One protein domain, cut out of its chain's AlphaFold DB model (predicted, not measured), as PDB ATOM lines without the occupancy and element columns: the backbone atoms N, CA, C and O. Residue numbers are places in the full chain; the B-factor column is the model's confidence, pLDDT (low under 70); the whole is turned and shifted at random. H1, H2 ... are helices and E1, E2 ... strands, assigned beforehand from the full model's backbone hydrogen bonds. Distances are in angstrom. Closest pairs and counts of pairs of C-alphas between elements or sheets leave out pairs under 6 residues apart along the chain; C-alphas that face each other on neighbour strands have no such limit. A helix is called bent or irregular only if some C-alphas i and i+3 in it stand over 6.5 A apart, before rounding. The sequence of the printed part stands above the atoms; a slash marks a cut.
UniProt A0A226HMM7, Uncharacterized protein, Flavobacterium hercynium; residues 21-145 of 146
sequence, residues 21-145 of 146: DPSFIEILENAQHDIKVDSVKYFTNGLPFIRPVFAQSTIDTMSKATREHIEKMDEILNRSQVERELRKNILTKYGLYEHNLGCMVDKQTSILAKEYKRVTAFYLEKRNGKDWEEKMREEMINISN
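Overview. This is residues 21 to 145 of the 146 residues of an uncharacterized protein of Flavobacterium hercynium (UniProt A0A226HMM7). A small head, where H5 packs on E1 of the two-strand sheet E1 E2 and H1 and H2 pack on H5, opens into a long arm: the link after E1 runs out to H3, and the long helix H4 comes back. H6 packs on residues 83 to 91 of H4, while the arm's tip, residues 53 to 58 and 60 to 66, stands free. The printed part has 125 residues, mostly helix, with named elements in the order H1 H2 E1 H3 H4 E2 H5 H6 and a parallel sheet. It is loose, with a radius of gyration of the C-alphas of 19.2 A and spans of 58 by 34 by 24 A.

Along the chain. Find C-alpha 22 at (106.126, 143.208, 95.326), where H1, residues 22 to 29, begins; H2 is residues 31 to 36, E1 40 to 44 and H3 56 to 61. From C-alpha 64 at (98.321, 149.553, 44.090), H4 runs 43.9 A to residue 93. E2 is residues 96 to 100. H5, residues 107 to 128, spans 29.3 A and is irregular: C-alphas 119 and 122 are 7.3 A apart. H6, residues 132 to 145, spans 20.5 A.

Arrangement. H1 touches H5 at residues 108 to 116 of H5 alone, closest at the C-alphas of Leu 28 and Tyr 116, 5.9 A, with a shallow tilt of 15 degrees. H2 touches residues 116 to 123 of H5 alone, closest at the C-alphas of Ala 31 and Tyr 116, 7.0 A. E1 and E2 are parallel neighbours; look for N 42 and O 97, within hydrogen-bond range at 2.8 A. E1, H3 H4, E2 form a strand-helix-strand unit, two parallel neighbour strands with helices between, and its crossover is right-handed. H3 is close to H4 but not clearly touching, closest at the C-alphas of Ile 59 and Arg 67, 7.3 A. H4 touches H6 with residues 83 to 91 alone, closest at the C-alphas of Arg 87 and Met 140, 6.1 A, opposite ways at a shallow tilt of 21 degrees. Every O i to N i+4 pair is within hydrogen-bond range in H1, H2, H3 and H4, against 16 of 18 in H5 and 8 of 10 in H6.

Size, cuts and confidence. The two C-alphas farthest apart are those of Thr 61 and Lys 126, 59.0 A. The printed part has no cut, and the link from E1 to H3, 11 residues, is long. Confidence is under 70 at residues 48 to 49 and 145.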
ATOM      1  N   ASP A  21     110.613 143.539  93.741       82.44
ATOM      2  CA  ASP A  21     109.311 143.968  93.263       82.44
ATOM      3  C   ASP A  21     108.184 143.179  93.961       82.44
ATOM      4  O   ASP A  21     108.137 141.949  93.835       82.44
ATOM      5  N   PRO A  22     107.270 143.854  94.687       85.44
ATOM      6  CA  PRO A  22     106.126 143.208  95.326       85.44
ATOM      7  C   PRO A  22     105.247 142.417  94.350       85.44
ATOM      8  O   PRO A  22     104.758 141.350  94.712       85.44
ATOM      9  N   SER A  23     105.099 142.882  93.104       84.50
ATOM     10  CA  SER A  23     104.303 142.179  92.088       84.50
ATOM     11  C   SER A  23     104.910 140.822  91.725       84.50
ATOM     12  O   SER A  23     104.198 139.849  91.487       84.50
ATOM     13  N   PHE A  24     106.238 140.710  91.742       87.19
ATOM     14  CA  PHE A  24     106.910 139.448  91.455       87.19
ATOM     15  C   PHE A  24     106.847 138.491  92.649       87.19
ATOM     16  O   PHE A  24     106.781 137.275  92.458       87.19
ATOM     17  N   ILE A  25     106.836 139.022  93.875       87.38
ATOM     18  CA  ILE A  25     106.625 138.221  95.088       87.38
ATOM     19  C   ILE A  25     105.221 137.611  95.062       87.38
ATOM     20  O   ILE A  25     105.089 136.402  95.237       87.38
ATOM     21  N   GLU A  26     104.202 138.409  94.739       91.00
ATOM     22  CA  GLU A  26     102.818 137.943  94.605       91.00
ATOM     23  C   GLU A  26     102.694 136.793  93.588       91.00
ATOM     24  O   GLU A  26     102.012 135.796  93.837       91.00
ATOM     25  N   ILE A  27     103.398 136.873  92.453       90.12
ATOM     26  CA  ILE A  27     103.413 135.791  91.457       90.12
ATOM     27  C   ILE A  27     103.973 134.483  92.046       90.12
ATOM     28  O   ILE A  27     103.433 133.413  91.758       90.12
ATOM     29  N   LEU A  28     105.029 134.546  92.863       90.50
ATOM     30  CA  LEU A  28     105.605 133.361  93.512       90.50
ATOM     31  C   LEU A  28     104.693 132.795  94.602       90.50
ATOM     32  O   LEU A  28     104.538 131.576  94.692       90.50
ATOM     33  N   GLU A  29     104.073 133.656  95.407       92.00
ATOM     34  CA  GLU A  29     103.121 133.248  96.447       92.00
ATOM     35  C   GLU A  29     101.900 132.537  95.843       92.00
ATOM     36  O   GLU A  29     101.410 131.545  96.391       92.00
ATOM     37  N   ASN A  30     101.482 132.959  94.648       94.00
ATOM     38  CA  ASN A  30     100.375 132.356  93.912       94.00
ATOM     39  C   ASN A  30     100.728 131.052  93.174       94.00
ATOM     40  O   ASN A  30      99.826 130.393  92.655       94.00
ATOM     41  N   ALA A  31     101.988 130.600  93.166       94.62
ATOM     42  CA  ALA A  31     102.381 129.379  92.451       94.62
ATOM     43  C   ALA A  31     101.630 128.123  92.940       94.62
ATOM     44  O   ALA A  31     101.321 127.231  92.152       94.62
ATOM     45  N   GLN A  32     101.293 128.044  94.232       94.88
ATOM     46  CA  GLN A  32     100.491 126.931  94.763       94.88
ATOM     47  C   GLN A  32      99.039 126.973  94.276       94.88
ATOM     48  O   GLN A  32      98.432 125.926  94.046       94.88
ATOM     49  N   HIS A  33      98.480 128.174  94.105       95.94
ATOM     50  CA  HIS A  33      97.156 128.338  93.519       95.94
ATOM     51  C   HIS A  33      97.160 127.897  92.053       95.94
ATOM     52  O   HIS A  33      96.343 127.062  91.679       95.94
ATOM     53  N   ASP A  34      98.131 128.379  91.274       96.38
ATOM     54  CA  ASP A  34      98.357 128.010  89.871       96.38
ATOM     55  C   ASP A  34      98.460 126.480  89.684       96.38
ATOM     56  O   ASP A  34      97.782 125.896  88.839       96.38
ATOM     57  N   ILE A  35      99.233 125.799  90.545       96.44
ATOM     58  CA  ILE A  35      99.320 124.327  90.587       96.44
ATOM     59  C   ILE A  35      97.952 123.691  90.867       96.44
ATOM     60  O   ILE A  35      97.567 122.718  90.218       96.44
ATOM     61  N   LYS A  36      97.211 124.213  91.853       96.31
ATOM     62  CA  LYS A  36      95.913 123.664  92.269       96.31
ATOM     63  C   LYS A  36      94.867 123.744  91.155       96.31
ATOM     64  O   LYS A  36      94.004 122.870  91.092       96.31
ATOM     65  N   VAL A  37      94.929 124.773  90.313       95.88
ATOM     66  CA  VAL A  37      93.983 124.988  89.206       95.88
ATOM     67  C   VAL A  37      94.479 124.450  87.857       95.88
ATOM     68  O   VAL A  37      93.833 124.707  86.850       95.88
ATOM     69  N   ASP A  38      95.593 123.703  87.829       94.69
ATOM     70  CA  ASP A  38      96.245 123.199  86.601       94.69
ATOM     71  C   ASP A  38      96.504 124.303  85.563       94.69
ATOM     72  O   ASP A  38      96.234 124.173  84.369       94.69
ATOM     73  N   SER A  39      96.996 125.443  86.044       94.75
ATOM     74  CA  SER A  39      97.319 126.591  85.211       94.75
ATOM     75  C   SER A  39      98.624 127.174  85.715       94.75
ATOM     76  O   SER A  39      98.630 128.067  86.552       94.75
ATOM     77  N   VAL A  40      99.750 126.630  85.254       97.31
ATOM     78  CA  VAL A  40     101.090 127.097  85.631       97.31
ATOM     79  C   VAL A  40     101.589 128.138  84.625       97.31
ATOM     80  O   VAL A  40     101.487 127.947  83.415       97.31
ATOM     81  N   LYS A  41     102.146 129.255  85.106       96.19
ATOM     82  CA  LYS A  41     102.633 130.337  84.234       96.19
ATOM     83  C   LYS A  41     103.821 129.875  83.387       96.19
ATOM     84  O   LYS A  41     104.834 129.413  83.910       96.19
ATOM     85  N   TYR A  42     103.724 130.091  82.082       94.62
ATOM     86  CA  TYR A  42     104.823 130.061  81.127       94.62
ATOM     87  C   TYR A  42     105.157 131.498  80.730       94.62
ATOM     88  O   TYR A  42     104.381 132.167  80.044       94.62
ATOM     89  N   PHE A  43     106.293 132.001  81.210       92.62
ATOM     90  CA  PHE A  43     106.641 133.405  81.025       92.62
ATOM     91  C   PHE A  43     107.141 133.691  79.614       92.62
ATOM     92  O   PHE A  43     108.123 133.104  79.159       92.62
ATOM     93  N   THR A  44     106.492 134.644  78.954       89.25
ATOM     94  CA  THR A  44     106.895 135.176  77.651       89.25
ATOM     95  C   THR A  44     107.285 136.645  77.784       89.25
ATOM     96  O   THR A  44     107.015 137.288  78.799       89.25
ATOM     97  N   ASN A  45     107.967 137.174  76.769       85.75
ATOM     98  CA  ASN A  45     108.378 138.573  76.712       85.75
ATOM     99  C   ASN A  45     108.081 139.143  75.323       85.75
ATOM    100  O   ASN A  45     108.021 138.402  74.340       85.75
ATOM    101  N   GLY A  46     107.980 140.466  75.241       81.44
ATOM    102  CA  GLY A  46     107.785 141.209  73.998       81.44
ATOM    103  C   GLY A  46     106.406 141.858  73.889       81.44
ATOM    104  O   GLY A  46     105.500 141.604  74.680       81.44
ATOM    105  N   LEU A  47     106.253 142.746  72.903       75.00
ATOM    106  CA  LEU A  47     104.958 143.356  72.599       75.00
ATOM    107  C   LEU A  47     104.086 142.381  71.808       75.00
ATOM    108  O   LEU A  47     104.585 141.757  70.868       75.00
ATOM    109  N   PRO A  48     102.777 142.298  72.106       69.31
ATOM    110  CA  PRO A  48     101.851 141.699  71.163       69.31
ATOM    111  C   PRO A  48     101.884 142.517  69.867       69.31
ATOM    112  O   PRO A  48     101.828 143.748  69.895       69.31
ATOM    113  N   PHE A  49     101.983 141.845  68.722       69.56
ATOM    114  CA  PHE A  49     101.902 142.527  67.435       69.56
ATOM    115  C   PHE A  49     100.476 143.047  67.215       69.56
ATOM    116  O   PHE A  49      99.512 142.281  67.313       69.56
ATOM    117  N   ILE A  50     100.344 144.340  66.917       74.62
ATOM    118  CA  ILE A  50      99.059 145.017  66.708       74.62
ATOM    119  C   ILE A  50      98.847 145.205  65.206       74.62
ATOM    120  O   ILE A  50      99.688 145.793  64.526       74.62
ATOM    121  N   ARG A  51      97.711 144.716  64.687       75.75
ATOM    122  CA  ARG A  51      97.328 144.906  63.283       75.75
ATOM    123  C   ARG A  51      97.174 146.404  62.993       75.75
ATOM    124  O   ARG A  51      96.414 147.061  63.708       75.75
ATOM    125  N   PRO A  52      97.824 146.950  61.954       76.62
ATOM    126  CA  PRO A  52      97.533 148.309  61.529       76.62
ATOM    127  C   PRO A  52      96.088 148.383  61.014       76.62
ATOM    128  O   PRO A  52      95.669 147.577  60.184       76.62
ATOM    129  N   VAL A  53      95.322 149.345  61.528       83.75
ATOM    130  CA  VAL A  53      93.935 149.604  61.122       83.75
ATOM    131  C   VAL A  53      93.911 150.903  60.326       83.75
ATOM    132  O   VAL A  53      94.340 151.943  60.822       83.75
ATOM    133  N   PHE A  54      93.408 150.840  59.094       86.75
ATOM    134  CA  PHE A  54      93.285 151.991  58.202       86.75
ATOM    135  C   PHE A  54      91.810 152.285  57.915       86.75
ATOM    136  O   PHE A  54      91.004 151.365  57.786       86.75
ATOM    137  N   ALA A  55      91.455 153.565  57.791       90.06
ATOM    138  CA  ALA A  55      90.129 153.961  57.323       90.06
ATOM    139  C   ALA A  55      89.976 153.664  55.822       90.06
ATOM    140  O   ALA A  55      90.951 153.759  55.073       90.06
ATOM    141  N   GLN A  56      88.749 153.382  55.365       87.44
ATOM    142  CA  GLN A  56      88.483 153.077  53.953       87.44
ATOM    143  C   GLN A  56      88.951 154.203  53.021       87.44
ATOM    144  O   GLN A  56      89.628 153.941  52.035       87.44
ATOM    145  N   SER A  57      88.710 155.462  53.398       91.81
ATOM    146  CA  SER A  57      89.186 156.628  52.645       91.81
ATOM    147  C   SER A  57      90.706 156.646  52.477       91.81
ATOM    148  O   SER A  57      91.209 157.068  51.442       91.81
ATOM    149  N   THR A  58      91.456 156.180  53.480       89.44
ATOM    150  CA  THR A  58      92.913 156.056  53.385       89.44
ATOM    151  C   THR A  58      93.276 154.955  52.395       89.44
ATOM    152  O   THR A  58      94.096 155.198  51.516       89.44
ATOM    153  N   ILE A  59      92.633 153.786  52.486       87.00
ATOM    154  CA  ILE A  59      92.863 152.641  51.589       87.00
ATOM    155  C   ILE A  59      92.590 153.017  50.126       87.00
ATOM    156  O   ILE A  59      93.387 152.684  49.250       87.00
ATOM    157  N   ASP A  60      91.519 153.765  49.861       90.06
ATOM    158  CA  ASP A  60      91.124 154.170  48.507       90.06
ATOM    159  C   ASP A  60      92.143 155.123  47.860       90.06
ATOM    160  O   ASP A  60      92.338 155.103  46.643       90.06
ATOM    161  N   THR A  61      92.841 155.927  48.670       94.88
ATOM    162  CA  THR A  61      93.910 156.828  48.201       94.88
ATOM    163  C   THR A  61      95.270 156.143  48.031       94.88
ATOM    164  O   THR A  61      96.196 156.742  47.482       94.88
ATOM    165  N   MET A  62      95.424 154.893  48.483       93.38
ATOM    166  CA  MET A  62      96.698 154.178  48.418       93.38
ATOM    167  C   MET A  62      97.027 153.690  47.005       93.38
ATOM    168  O   MET A  62      96.180 153.190  46.254       93.38
ATOM    169  N   SER A  63      98.321 153.736  46.678       96.06
ATOM    170  CA  SER A  63      98.839 153.114  45.462       96.06
ATOM    171  C   SER A  63      98.554 151.605  45.446       96.06
ATOM    172  O   SER A  63      98.437 150.966  46.497       96.06
ATOM    173  N   LYS A  64      98.483 151.009  44.250       94.56
ATOM    174  CA  LYS A  64      98.321 149.553  44.090       94.56
ATOM    175  C   LYS A  64      99.404 148.772  44.850       94.56
ATOM    176  O   LYS A  64      99.077 147.849  45.582       94.56
ATOM    177  N   ALA A  65     100.662 149.208  44.749       93.69
ATOM    178  CA  ALA A  65     101.791 148.579  45.434       93.69
ATOM    179  C   ALA A  65     101.658 148.633  46.968       93.69
ATOM    180  O   ALA A  65     102.002 147.678  47.660       93.69
ATOM    181  N   THR A  66     101.127 149.732  47.511       91.94
ATOM    182  CA  THR A  66     100.865 149.861  48.952       91.94
ATOM    183  C   THR A  66      99.767 148.897  49.408       91.94
ATOM    184  O   THR A  66      99.919 148.270  50.452       91.94
ATOM    185  N   ARG A  67      98.692 148.739  48.623       88.56
ATOM    186  CA  ARG A  67      97.616 147.780  48.923       88.56
ATOM    187  C   ARG A  67      98.110 146.334  48.901       88.56
ATOM    188  O   ARG A  67      97.903 145.626  49.877       88.56
ATOM    189  N   GLU A  68      98.857 145.950  47.867       91.88
ATOM    190  CA  GLU A  68      99.476 144.616  47.768       91.88
ATOM    191  C   GLU A  68     100.429 144.335  48.946       91.88
ATOM    192  O   GLU A  68     100.476 143.223  49.472       91.88
ATOM    193  N   HIS A  69     101.171 145.348  49.412       90.19
ATOM    194  CA  HIS A  69     102.022 145.203  50.594       90.19
ATOM    195  C   HIS A  69     101.212 144.959  51.874       90.19
ATOM    196  O   HIS A  69     101.574 144.091  52.667       90.19
ATOM    197  N   ILE A  70     100.114 145.696  52.070       87.94
ATOM    198  CA  ILE A  70      99.226 145.526  53.230       87.94
ATOM    199  C   ILE A  70      98.562 144.146  53.213       87.94
ATOM    200  O   ILE A  70      98.518 143.494  54.252       87.94
ATOM    201  N   GLU A  71      98.094 143.679  52.056       88.50
ATOM    202  CA  GLU A  71      97.518 142.334  51.902       88.50
ATOM    203  C   GLU A  71      98.532 141.248  52.278       88.50
ATOM    204  O   GLU A  71      98.226 140.359  53.072       88.50
ATOM    205  N   LYS A  72      99.779 141.372  51.807       89.62
ATOM    206  CA  LYS A  72     100.861 140.456  52.188       89.62
ATOM    207  C   LYS A  72     101.171 140.507  53.688       89.62
ATOM    208  O   LYS A  72     101.430 139.474  54.301       89.62
ATOM    209  N   MET A  73     101.165 141.696  54.293       86.44
ATOM    210  CA  MET A  73     101.312 141.827  55.746       86.44
ATOM    211  C   MET A  73     100.161 141.151  56.496       86.44
ATOM    212  O   MET A  73     100.400 140.566  57.550       86.44
ATOM    213  N   ASP A  74      98.939 141.216  55.969       86.44
ATOM    214  CA  ASP A  74      97.782 140.568  56.581       86.44
ATOM    215  C   ASP A  74      97.869 139.042  56.517       86.44
ATOM    216  O   ASP A  74      97.577 138.361  57.495       86.44
ATOM    217  N   GLU A  75      98.347 138.495  55.401       87.50
ATOM    218  CA  GLU A  75      98.630 137.063  55.267       87.50
ATOM    219  C   GLU A  75      99.658 136.593  56.310       87.50
ATOM    220  O   GLU A  75      99.422 135.620  57.032       87.50
ATOM    221  N   ILE A  76     100.763 137.335  56.464       86.62
ATOM    222  CA  ILE A  76     101.783 137.071  57.493       86.62
ATOM    223  C   ILE A  76     101.168 137.147  58.895       86.62
ATOM    224  O   ILE A  76     101.451 136.305  59.751       86.62
ATOM    225  N   LEU A  77     100.316 138.143  59.144       84.69
ATOM    226  CA  LEU A  77      99.670 138.318  60.437       84.69
ATOM    227  C   LEU A  77      98.723 137.160  60.756       84.69
ATOM    228  O   LEU A  77      98.778 136.632  61.869       84.69
ATOM    229  N   ASN A  78      97.905 136.739  59.794       86.38
ATOM    230  CA  ASN A  78      96.996 135.609  59.951       86.38
ATOM    231  C   ASN A  78      97.774 134.321  60.235       86.38
ATOM    232  O   ASN A  78      97.445 133.619  61.192       86.38
ATOM    233  N   ARG A  79      98.868 134.063  59.501       87.00
ATOM    234  CA  ARG A  79      99.772 132.942  59.801       87.00
ATOM    235  C   ARG A  79     100.308 133.027  61.232       87.00
ATOM    236  O   ARG A  79     100.166 132.075  61.993       87.00
ATOM    237  N   SER A  80     100.821 134.188  61.644       87.06
ATOM    238  CA  SER A  80     101.342 134.387  63.006       87.06
ATOM    239  C   SER A  80     100.282 134.184  64.097       87.06
ATOM    240  O   SER A  80     100.603 133.841  65.235       87.06
ATOM    241  N   GLN A  81      99.009 134.453  63.794       88.19
ATOM    242  CA  GLN A  81      97.907 134.251  64.725       88.19
ATOM    243  C   GLN A  81      97.571 132.764  64.850       88.19
ATOM    244  O   GLN A  81      97.415 132.280  65.968       88.19
ATOM    245  N   VAL A  82      97.528 132.036  63.731       89.69
ATOM    246  CA  VAL A  82      97.355 130.576  63.732       89.69
ATOM    247  C   VAL A  82      98.486 129.906  64.514       89.69
ATOM    248  O   VAL A  82      98.216 129.112  65.412       89.69
ATOM    249  N   GLU A  83      99.741 130.283  64.262       90.12
ATOM    250  CA  GLU A  83     100.899 129.762  64.999       90.12
ATOM    251  C   GLU A  83     100.810 130.047  66.507       90.12
ATOM    252  O   GLU A  83     101.116 129.173  67.322       90.12
ATOM    253  N   ARG A  84     100.358 131.246  66.901       89.19
ATOM    254  CA  ARG A  84     100.134 131.600  68.314       89.19
ATOM    255  C   ARG A  84      99.064 130.732  68.969       89.19
ATOM    256  O   ARG A  84      99.289 130.234  70.069       89.19
ATOM    257  N   GLU A  85      97.933 130.508  68.305       91.81
ATOM    258  CA  GLU A  85      96.878 129.634  68.839       91.81
ATOM    259  C   GLU A  85      97.348 128.178  68.949       91.81
ATOM    260  O   GLU A  85      97.102 127.520  69.961       91.81
ATOM    261  N   LEU A  86      98.104 127.681  67.968       93.94
ATOM    262  CA  LEU A  86      98.697 126.345  68.037       93.94
ATOM    263  C   LEU A  86      99.692 126.224  69.206       93.94
ATOM    264  O   LEU A  86      99.625 125.259  69.970       93.94
ATOM    265  N   ARG A  87     100.560 127.225  69.418       93.62
ATOM    266  CA  ARG A  87     101.476 127.272  70.575       93.62
ATOM    267  C   ARG A  87     100.721 127.287  71.902       93.62
ATOM    268  O   ARG A  87     101.080 126.544  72.814       93.62
ATOM    269  N   LYS A  88      99.647 128.072  72.001       94.12
ATOM    270  CA  LYS A  88      98.783 128.126  73.186       94.12
ATOM    271  C   LYS A  88      98.107 126.783  73.470       94.12
ATOM    272  O   LYS A  88      98.030 126.371  74.630       94.12
ATOM    273  N   ASN A  89      97.666 126.075  72.432       95.81
ATOM    274  CA  ASN A  89      97.093 124.735  72.565       95.81
ATOM    275  C   ASN A  89      98.126 123.729  73.088       95.81
ATOM    276  O   ASN A  89      97.811 122.953  73.992       95.81
ATOM    277  N   ILE A  90      99.366 123.784  72.587       96.75
ATOM    278  CA  ILE A  90     100.469 122.978  73.128       96.75
ATOM    279  C   ILE A  90     100.700 123.318  74.600       96.75
ATOM    280  O   ILE A  90     100.694 122.420  75.432       96.75
ATOM    281  N   LEU A  91     100.857 124.593  74.960       96.62
ATOM    282  CA  LEU A  91     101.077 124.984  76.358       96.62
ATOM    283  C   LEU A  91      99.974 124.448  77.277       96.62
ATOM    284  O   LEU A  91     100.264 123.797  78.281       96.62
ATOM    285  N   THR A  92      98.715 124.618  76.875       96.25
ATOM    286  CA  THR A  92      97.552 124.152  77.642       96.25
ATOM    287  C   THR A  92      97.569 122.630  77.819       96.25
ATOM    288  O   THR A  92      97.317 122.130  78.916       96.25
ATOM    289  N   LYS A  93      97.951 121.872  76.781       97.06
ATOM    290  CA  LYS A  93      98.142 120.413  76.868       97.06
ATOM    291  C   LYS A  93      99.142 120.032  77.968       97.06
ATOM    292  O   LYS A  93      98.919 119.036  78.658       97.06
ATOM    293  N   TYR A  94     100.182 120.834  78.194       97.69
ATOM    294  CA  TYR A  94     101.195 120.630  79.240       97.69
ATOM    295  C   TYR A  94     100.866 121.299  80.595       97.69
ATOM    296  O   TYR A  94     101.681 121.223  81.516       97.69
ATOM    297  N   GLY A  95      99.668 121.880  80.760       96.62
ATOM    298  CA  GLY A  95      99.227 122.521  82.014       96.62
ATOM    299  C   GLY A  95      99.788 123.927  82.194       96.62
ATOM    300  O   GLY A  95      99.909 124.426  83.313       96.62
ATOM    301  N   LEU A  96     100.194 124.546  81.086       97.56
ATOM    302  CA  LEU A  96     100.824 125.852  81.056       97.56
ATOM    303  C   LEU A  96      99.900 126.897  80.437       97.56
ATOM    304  O   LEU A  96      99.149 126.612  79.506       97.56
ATOM    305  N   TYR A  97     100.026 128.136  80.900       94.75
ATOM    306  CA  TYR A  97      99.407 129.297  80.271       94.75
ATOM    307  C   TYR A  97     100.422 130.419  80.082       94.75
ATOM    308  O   TYR A  97     101.278 130.645  80.935       94.75
ATOM    309  N   GLU A  98     100.330 131.139  78.967       92.38
ATOM    310  CA  GLU A  98     101.240 132.252  78.706       92.38
ATOM    311  C   GLU A  98     100.995 133.412  79.670       92.38
ATOM    312  O   GLU A  98      99.871 133.892  79.833       92.38
ATOM    313  N   HIS A  99     102.076 133.905  80.264       91.75
ATOM    314  CA  HIS A  99     102.082 135.119  81.062       91.75
ATOM    315  C   HIS A  99     103.177 136.051  80.542       91.75
ATOM    316  O   HIS A  99     104.366 135.794  80.726       91.75
ATOM    317  N   ASN A 100     102.779 137.125  79.862       88.50
ATOM    318  CA  ASN A 100     103.718 138.075  79.275       88.50
ATOM    319  C   ASN A 100     104.221 139.057  80.343       88.50
ATOM    320  O   ASN A 100     103.431 139.815  80.901       88.50
ATOM    321  N   LEU A 101     105.532 139.068  80.592       87.12
ATOM    322  CA  LEU A 101     106.182 139.978  81.546       87.12
ATOM    323  C   LEU A 101     106.495 141.361  80.942       87.12
ATOM    324  O   LEU A 101     107.069 142.224  81.603       87.12
ATOM    325  N   GLY A 102     106.098 141.595  79.691       83.56
ATOM    326  CA  GLY A 102     106.273 142.844  78.967       83.56
ATOM    327  C   GLY A 102     107.539 142.874  78.113       83.56
ATOM    328  O   GLY A 102     108.105 141.853  77.725       83.56
ATOM    329  N   CYS A 103     107.965 144.081  77.745       76.31
ATOM    330  CA  CYS A 103     109.029 144.290  76.755       76.31
ATOM    331  C   CYS A 103     110.435 144.281  77.352       76.31
ATOM    332  O   CYS A 103     111.408 144.111  76.622       76.31
ATOM    333  N   MET A 104     110.554 144.512  78.660       71.62
ATOM    334  CA  MET A 104     111.839 144.637  79.337       71.62
ATOM    335  C   MET A 104     112.120 143.371  80.137       71.62
ATOM    336  O   MET A 104     111.526 143.134  81.187       71.62
ATOM    337  N   VAL A 105     113.061 142.565  79.644       74.00
ATOM    338  CA  VAL A 105     113.625 141.459  80.420       74.00
ATOM    339  C   VAL A 105     114.726 142.028  81.295       74.00
ATOM    340  O   VAL A 105     115.876 142.149  80.870       74.00
ATOM    341  N   ASP A 106     114.364 142.431  82.505       83.56
ATOM    342  CA  ASP A 106     115.336 142.868  83.490       83.56
ATOM    343  C   ASP A 106     115.821 141.694  84.360       83.56
ATOM    344  O   ASP A 106     115.406 140.532  84.234       83.56
ATOM    345  N   LYS A 107     116.757 141.993  85.261       87.25
ATOM    346  CA  LYS A 107     117.304 140.996  86.182       87.25
ATOM    347  C   LYS A 107     116.222 140.394  87.085       87.25
ATOM    348  O   LYS A 107     116.312 139.212  87.406       87.25
ATOM    349  N   GLN A 108     115.231 141.177  87.507       87.62
ATOM    350  CA  GLN A 108     114.166 140.697  88.381       87.62
ATOM    351  C   GLN A 108     113.243 139.723  87.641       87.62
ATOM    352  O   GLN A 108     112.961 138.653  88.176       87.62
ATOM    353  N   THR A 109     112.877 140.025  86.393       88.75
ATOM    354  CA  THR A 109     112.087 139.161  85.501       88.75
ATOM    355  C   THR A 109     112.755 137.795  85.328       88.75
ATOM    356  O   THR A 109     112.110 136.750  85.431       88.75
ATOM    357  N   SER A 110     114.078 137.779  85.133       88.50
ATOM    358  CA  SER A 110     114.849 136.534  85.020       88.50
ATOM    359  C   SER A 110     114.860 135.716  86.318       88.50
ATOM    360  O   SER A 110     114.687 134.495  86.276       88.50
ATOM    361  N   ILE A 111     115.031 136.372  87.474       91.00
ATOM    362  CA  ILE A 111     114.993 135.697  88.782       91.00
ATOM    363  C   ILE A 111     113.596 135.122  89.037       91.00
ATOM    364  O   ILE A 111     113.490 133.961  89.425       91.00
ATOM    365  N   LEU A 112     112.538 135.894  88.766       91.38
ATOM    366  CA  LEU A 112     111.149 135.457  88.909       91.38
ATOM    367  C   LEU A 112     110.891 134.192  88.090       91.38
ATOM    368  O   LEU A 112     110.465 133.182  88.648       91.38
ATOM    369  N   ALA A 113     111.189 134.224  86.788       92.06
ATOM    370  CA  ALA A 113     110.944 133.091  85.901       92.06
ATOM    371  C   ALA A 113     111.688 131.829  86.368       92.06
ATOM    372  O   ALA A 113     111.132 130.729  86.349       92.06
ATOM    373  N   LYS A 114     112.928 131.988  86.848       93.12
ATOM    374  CA  LYS A 114     113.733 130.885  87.383       93.12
ATOM    375  C   LYS A 114     113.146 130.305  88.672       93.12
ATOM    376  O   LYS A 114     113.018 129.086  88.776       93.12
ATOM    377  N   GLU A 115     112.805 131.146  89.646       93.88
ATOM    378  CA  GLU A 115     112.254 130.688  90.928       93.88
ATOM    379  C   GLU A 115     110.872 130.063  90.757       93.88
ATOM    380  O   GLU A 115     110.607 128.991  91.300       93.88
ATOM    381  N   TYR A 116     110.021 130.667  89.931       95.31
ATOM    382  CA  TYR A 116     108.700 130.132  89.631       95.31
ATOM    383  C   TYR A 116     108.792 128.770  88.919       95.31
ATOM    384  O   TYR A 116     108.111 127.814  89.300       95.31
ATOM    385  N   LYS A 117     109.706 128.623  87.944       95.38
ATOM    386  CA  LYS A 117     109.999 127.321  87.319       95.38
ATOM    387  C   LYS A 117     110.457 126.300  88.362       95.38
ATOM    388  O   LYS A 117     110.001 125.161  88.345       95.38
ATOM    389  N   ARG A 118     111.323 126.693  89.302       95.38
ATOM    390  CA  ARG A 118     111.822 125.803  90.362       95.38
ATOM    391  C   ARG A 118     110.698 125.285  91.263       95.38
ATOM    392  O   ARG A 118     110.687 124.096  91.569       95.38
ATOM    393  N   VAL A 119     109.770 126.142  91.693       95.81
ATOM    394  CA  VAL A 119     108.687 125.733  92.614       95.81
ATOM    395  C   VAL A 119     107.597 124.904  91.933       95.81
ATOM    396  O   VAL A 119     106.941 124.106  92.597       95.81
ATOM    397  N   THR A 120     107.430 125.041  90.617       97.00
ATOM    398  CA  THR A 120     106.428 124.298  89.834       97.00
ATOM    399  C   THR A 120     106.988 123.042  89.154       97.00
ATOM    400  O   THR A 120     106.215 122.178  88.741       97.00
ATOM    401  N   ALA A 121     108.317 122.877  89.099       96.44
ATOM    402  CA  ALA A 121     108.990 121.781  88.395       96.44
ATOM    403  C   ALA A 121     108.493 120.385  88.801       96.44
ATOM    404  O   ALA A 121     108.132 119.590  87.935       96.44
ATOM    405  N   PHE A 122     108.428 120.099  90.107       97.06
ATOM    406  CA  PHE A 122     107.992 118.788  90.603       97.06
ATOM    407  C   PHE A 122     106.559 118.456  90.170       97.06
ATOM    408  O   PHE A 122     106.261 117.324  89.792       97.06
ATOM    409  N   TYR A 123     105.669 119.451  90.203       97.75
ATOM    410  CA  TYR A 123     104.294 119.289  89.751       97.75
ATOM    411  C   TYR A 123     104.232 118.985  88.249       97.75
ATOM    412  O   TYR A 123     103.598 118.007  87.857       97.75
ATOM    413  N   LEU A 124     104.929 119.772  87.423       98.19
ATOM    414  CA  LEU A 124     104.919 119.604  85.968       98.19
ATOM    415  C   LEU A 124     105.547 118.273  85.528       98.19
ATOM    416  O   LEU A 124     105.012 117.622  84.635       98.19
ATOM    417  N   GLU A 125     106.624 117.819  86.177       98.19
ATOM    418  CA  GLU A 125     107.207 116.495  85.914       98.19
ATOM    419  C   GLU A 125     106.251 115.368  86.321       98.19
ATOM    420  O   GLU A 125     106.071 114.408  85.574       98.19
ATOM    421  N   LYS A 126     105.575 115.490  87.471       98.06
ATOM    422  CA  LYS A 126     104.562 114.513  87.893       98.06
ATOM    423  C   LYS A 126     103.371 114.468  86.929       98.06
ATOM    424  O   LYS A 126     102.843 113.388  86.680       98.06
ATOM    425  N   ARG A 127     102.944 115.624  86.414       97.31
ATOM    426  CA  ARG A 127     101.815 115.769  85.483       97.31
ATOM    427  C   ARG A 127     102.134 115.203  84.100       97.31
ATOM    428  O   ARG A 127     101.333 114.457  83.548       97.31
ATOM    429  N   ASN A 128     103.285 115.576  83.546       98.19
ATOM    430  CA  ASN A 128     103.612 115.371  82.132       98.19
ATOM    431  C   ASN A 128     104.643 114.252  81.893       98.19
ATOM    432  O   ASN A 128     104.901 113.869  80.751       98.19
ATOM    433  N   GLY A 129     105.235 113.717  82.961       98.00
ATOM    434  CA  GLY A 129     106.320 112.743  82.911       98.00
ATOM    435  C   GLY A 129     107.695 113.380  82.698       98.00
ATOM    436  O   GLY A 129     107.847 114.592  82.547       98.00
ATOM    437  N   LYS A 130     108.727 112.528  82.676       96.88
ATOM    438  CA  LYS A 130     110.106 112.953  82.408       96.88
ATOM    439  C   LYS A 130     110.253 113.533  81.001       96.88
ATOM    440  O   LYS A 130     109.562 113.115  80.061       96.88
ATOM    441  N   ASP A 131     111.168 114.493  80.891       96.94
ATOM    442  CA  ASP A 131     111.563 115.159  79.644       96.94
ATOM    443  C   ASP A 131     110.406 115.867  78.917       96.94
ATOM    444  O   ASP A 131     110.455 116.098  77.710       96.94
ATOM    445  N   TRP A 132     109.340 116.222  79.643       97.62
ATOM    446  CA  TRP A 132     108.165 116.879  79.067       97.62
ATOM    447  C   TRP A 132     108.495 118.221  78.406       97.62
ATOM    448  O   TRP A 132     107.886 118.568  77.400       97.62
ATOM    449  N   GLU A 133     109.461 118.968  78.951       96.25
ATOM    450  CA  GLU A 133     109.840 120.281  78.426       96.25
ATOM    451  C   GLU A 133     110.495 120.162  77.044       96.25
ATOM    452  O   GLU A 133     110.274 121.021  76.191       96.25
ATOM    453  N   GLU A 134     111.253 119.086  76.800       97.44
ATOM    454  CA  GLU A 134     111.837 118.813  75.484       97.44
ATOM    455  C   GLU A 134     110.752 118.426  74.482       97.44
ATOM    456  O   GLU A 134     110.637 119.054  73.434       97.44
ATOM    457  N   LYS A 135     109.872 117.487  74.856       97.75
ATOM    458  CA  LYS A 135     108.737 117.064  74.017       97.75
ATOM    459  C   LYS A 135     107.845 118.244  73.631       97.75
ATOM    460  O   LYS A 135     107.479 118.402  72.472       97.75
ATOM    461  N   MET A 136     107.532 119.112  74.592       96.75
ATOM    462  CA  MET A 136     106.765 120.330  74.342       96.75
ATOM    463  C   MET A 136     107.490 121.259  73.358       96.75
ATOM    464  O   MET A 136     106.858 121.823  72.466       96.75
ATOM    465  N   ARG A 137     108.809 121.431  73.505       95.25
ATOM    466  CA  ARG A 137     109.608 122.275  72.608       95.25
ATOM    467  C   ARG A 137     109.639 121.717  71.186       95.25
ATOM    468  O   ARG A 137     109.494 122.491  70.247       95.25
ATOM    469  N   GLU A 138     109.786 120.406  71.028       96.19
ATOM    470  CA  GLU A 138     109.713 119.729  69.729       96.19
ATOM    471  C   GLU A 138     108.347 119.951  69.065       96.19
ATOM    472  O   GLU A 138     108.290 120.358  67.904       96.19
ATOM    473  N   GLU A 139     107.246 119.796  69.813       95.62
ATOM    474  CA  GLU A 139     105.897 120.103  69.314       95.62
ATOM    475  C   GLU A 139     105.780 121.569  68.847       95.62
ATOM    476  O   GLU A 139     105.201 121.838  67.795       95.62
ATOM    477  N   MET A 140     106.368 122.523  69.581       93.56
ATOM    478  CA  MET A 140     106.367 123.942  69.196       93.56
ATOM    479  C   MET A 140     107.207 124.238  67.950       93.56
ATOM    480  O   MET A 140     106.851 125.123  67.168       93.56
ATOM    481  N   ILE A 141     108.339 123.553  67.781       92.50
ATOM    482  CA  ILE A 141     109.217 123.713  66.613       92.50
ATOM    483  C   ILE A 141     108.508 123.207  65.357       92.50
ATOM    484  O   ILE A 141     108.565 123.876  64.327       92.50
ATOM    485  N   ASN A 142     107.781 122.093  65.454       91.19
ATOM    486  CA  ASN A 142     107.068 121.511  64.317       91.19
ATOM    487  C   ASN A 142     106.005 122.457  63.735       91.19
ATOM    488  O   ASN A 142     105.895 122.535  62.520       91.19
ATOM    489  N   ILE A 143     105.327 123.268  64.561       88.69
ATOM    490  CA  ILE A 143     104.399 124.311  64.069       88.69
ATOM    491  C   ILE A 143     105.099 125.333  63.161       88.69
ATOM    492  O   ILE A 143     104.476 125.888  62.268       88.69
ATOM    493  N   SER A 144     106.375 125.632  63.415       70.88
ATOM    494  CA  SER A 144     107.100 126.682  62.679       70.88
ATOM    495  C   SER A 144     107.679 126.184  61.347       70.88
ATOM    496  O   SER A 144     108.170 126.995  60.564       70.88
ATOM    497  N   ASN A 145     107.660 124.866  61.118       63.38
ATOM    498  CA  ASN A 145     108.208 124.218  59.925       63.38
ATOM    499  C   ASN A 145     107.129 123.803  58.906       63.38
ATOM    500  O   ASN A 145     107.501 123.392  57.806       63.38
TER     501      ASN A 145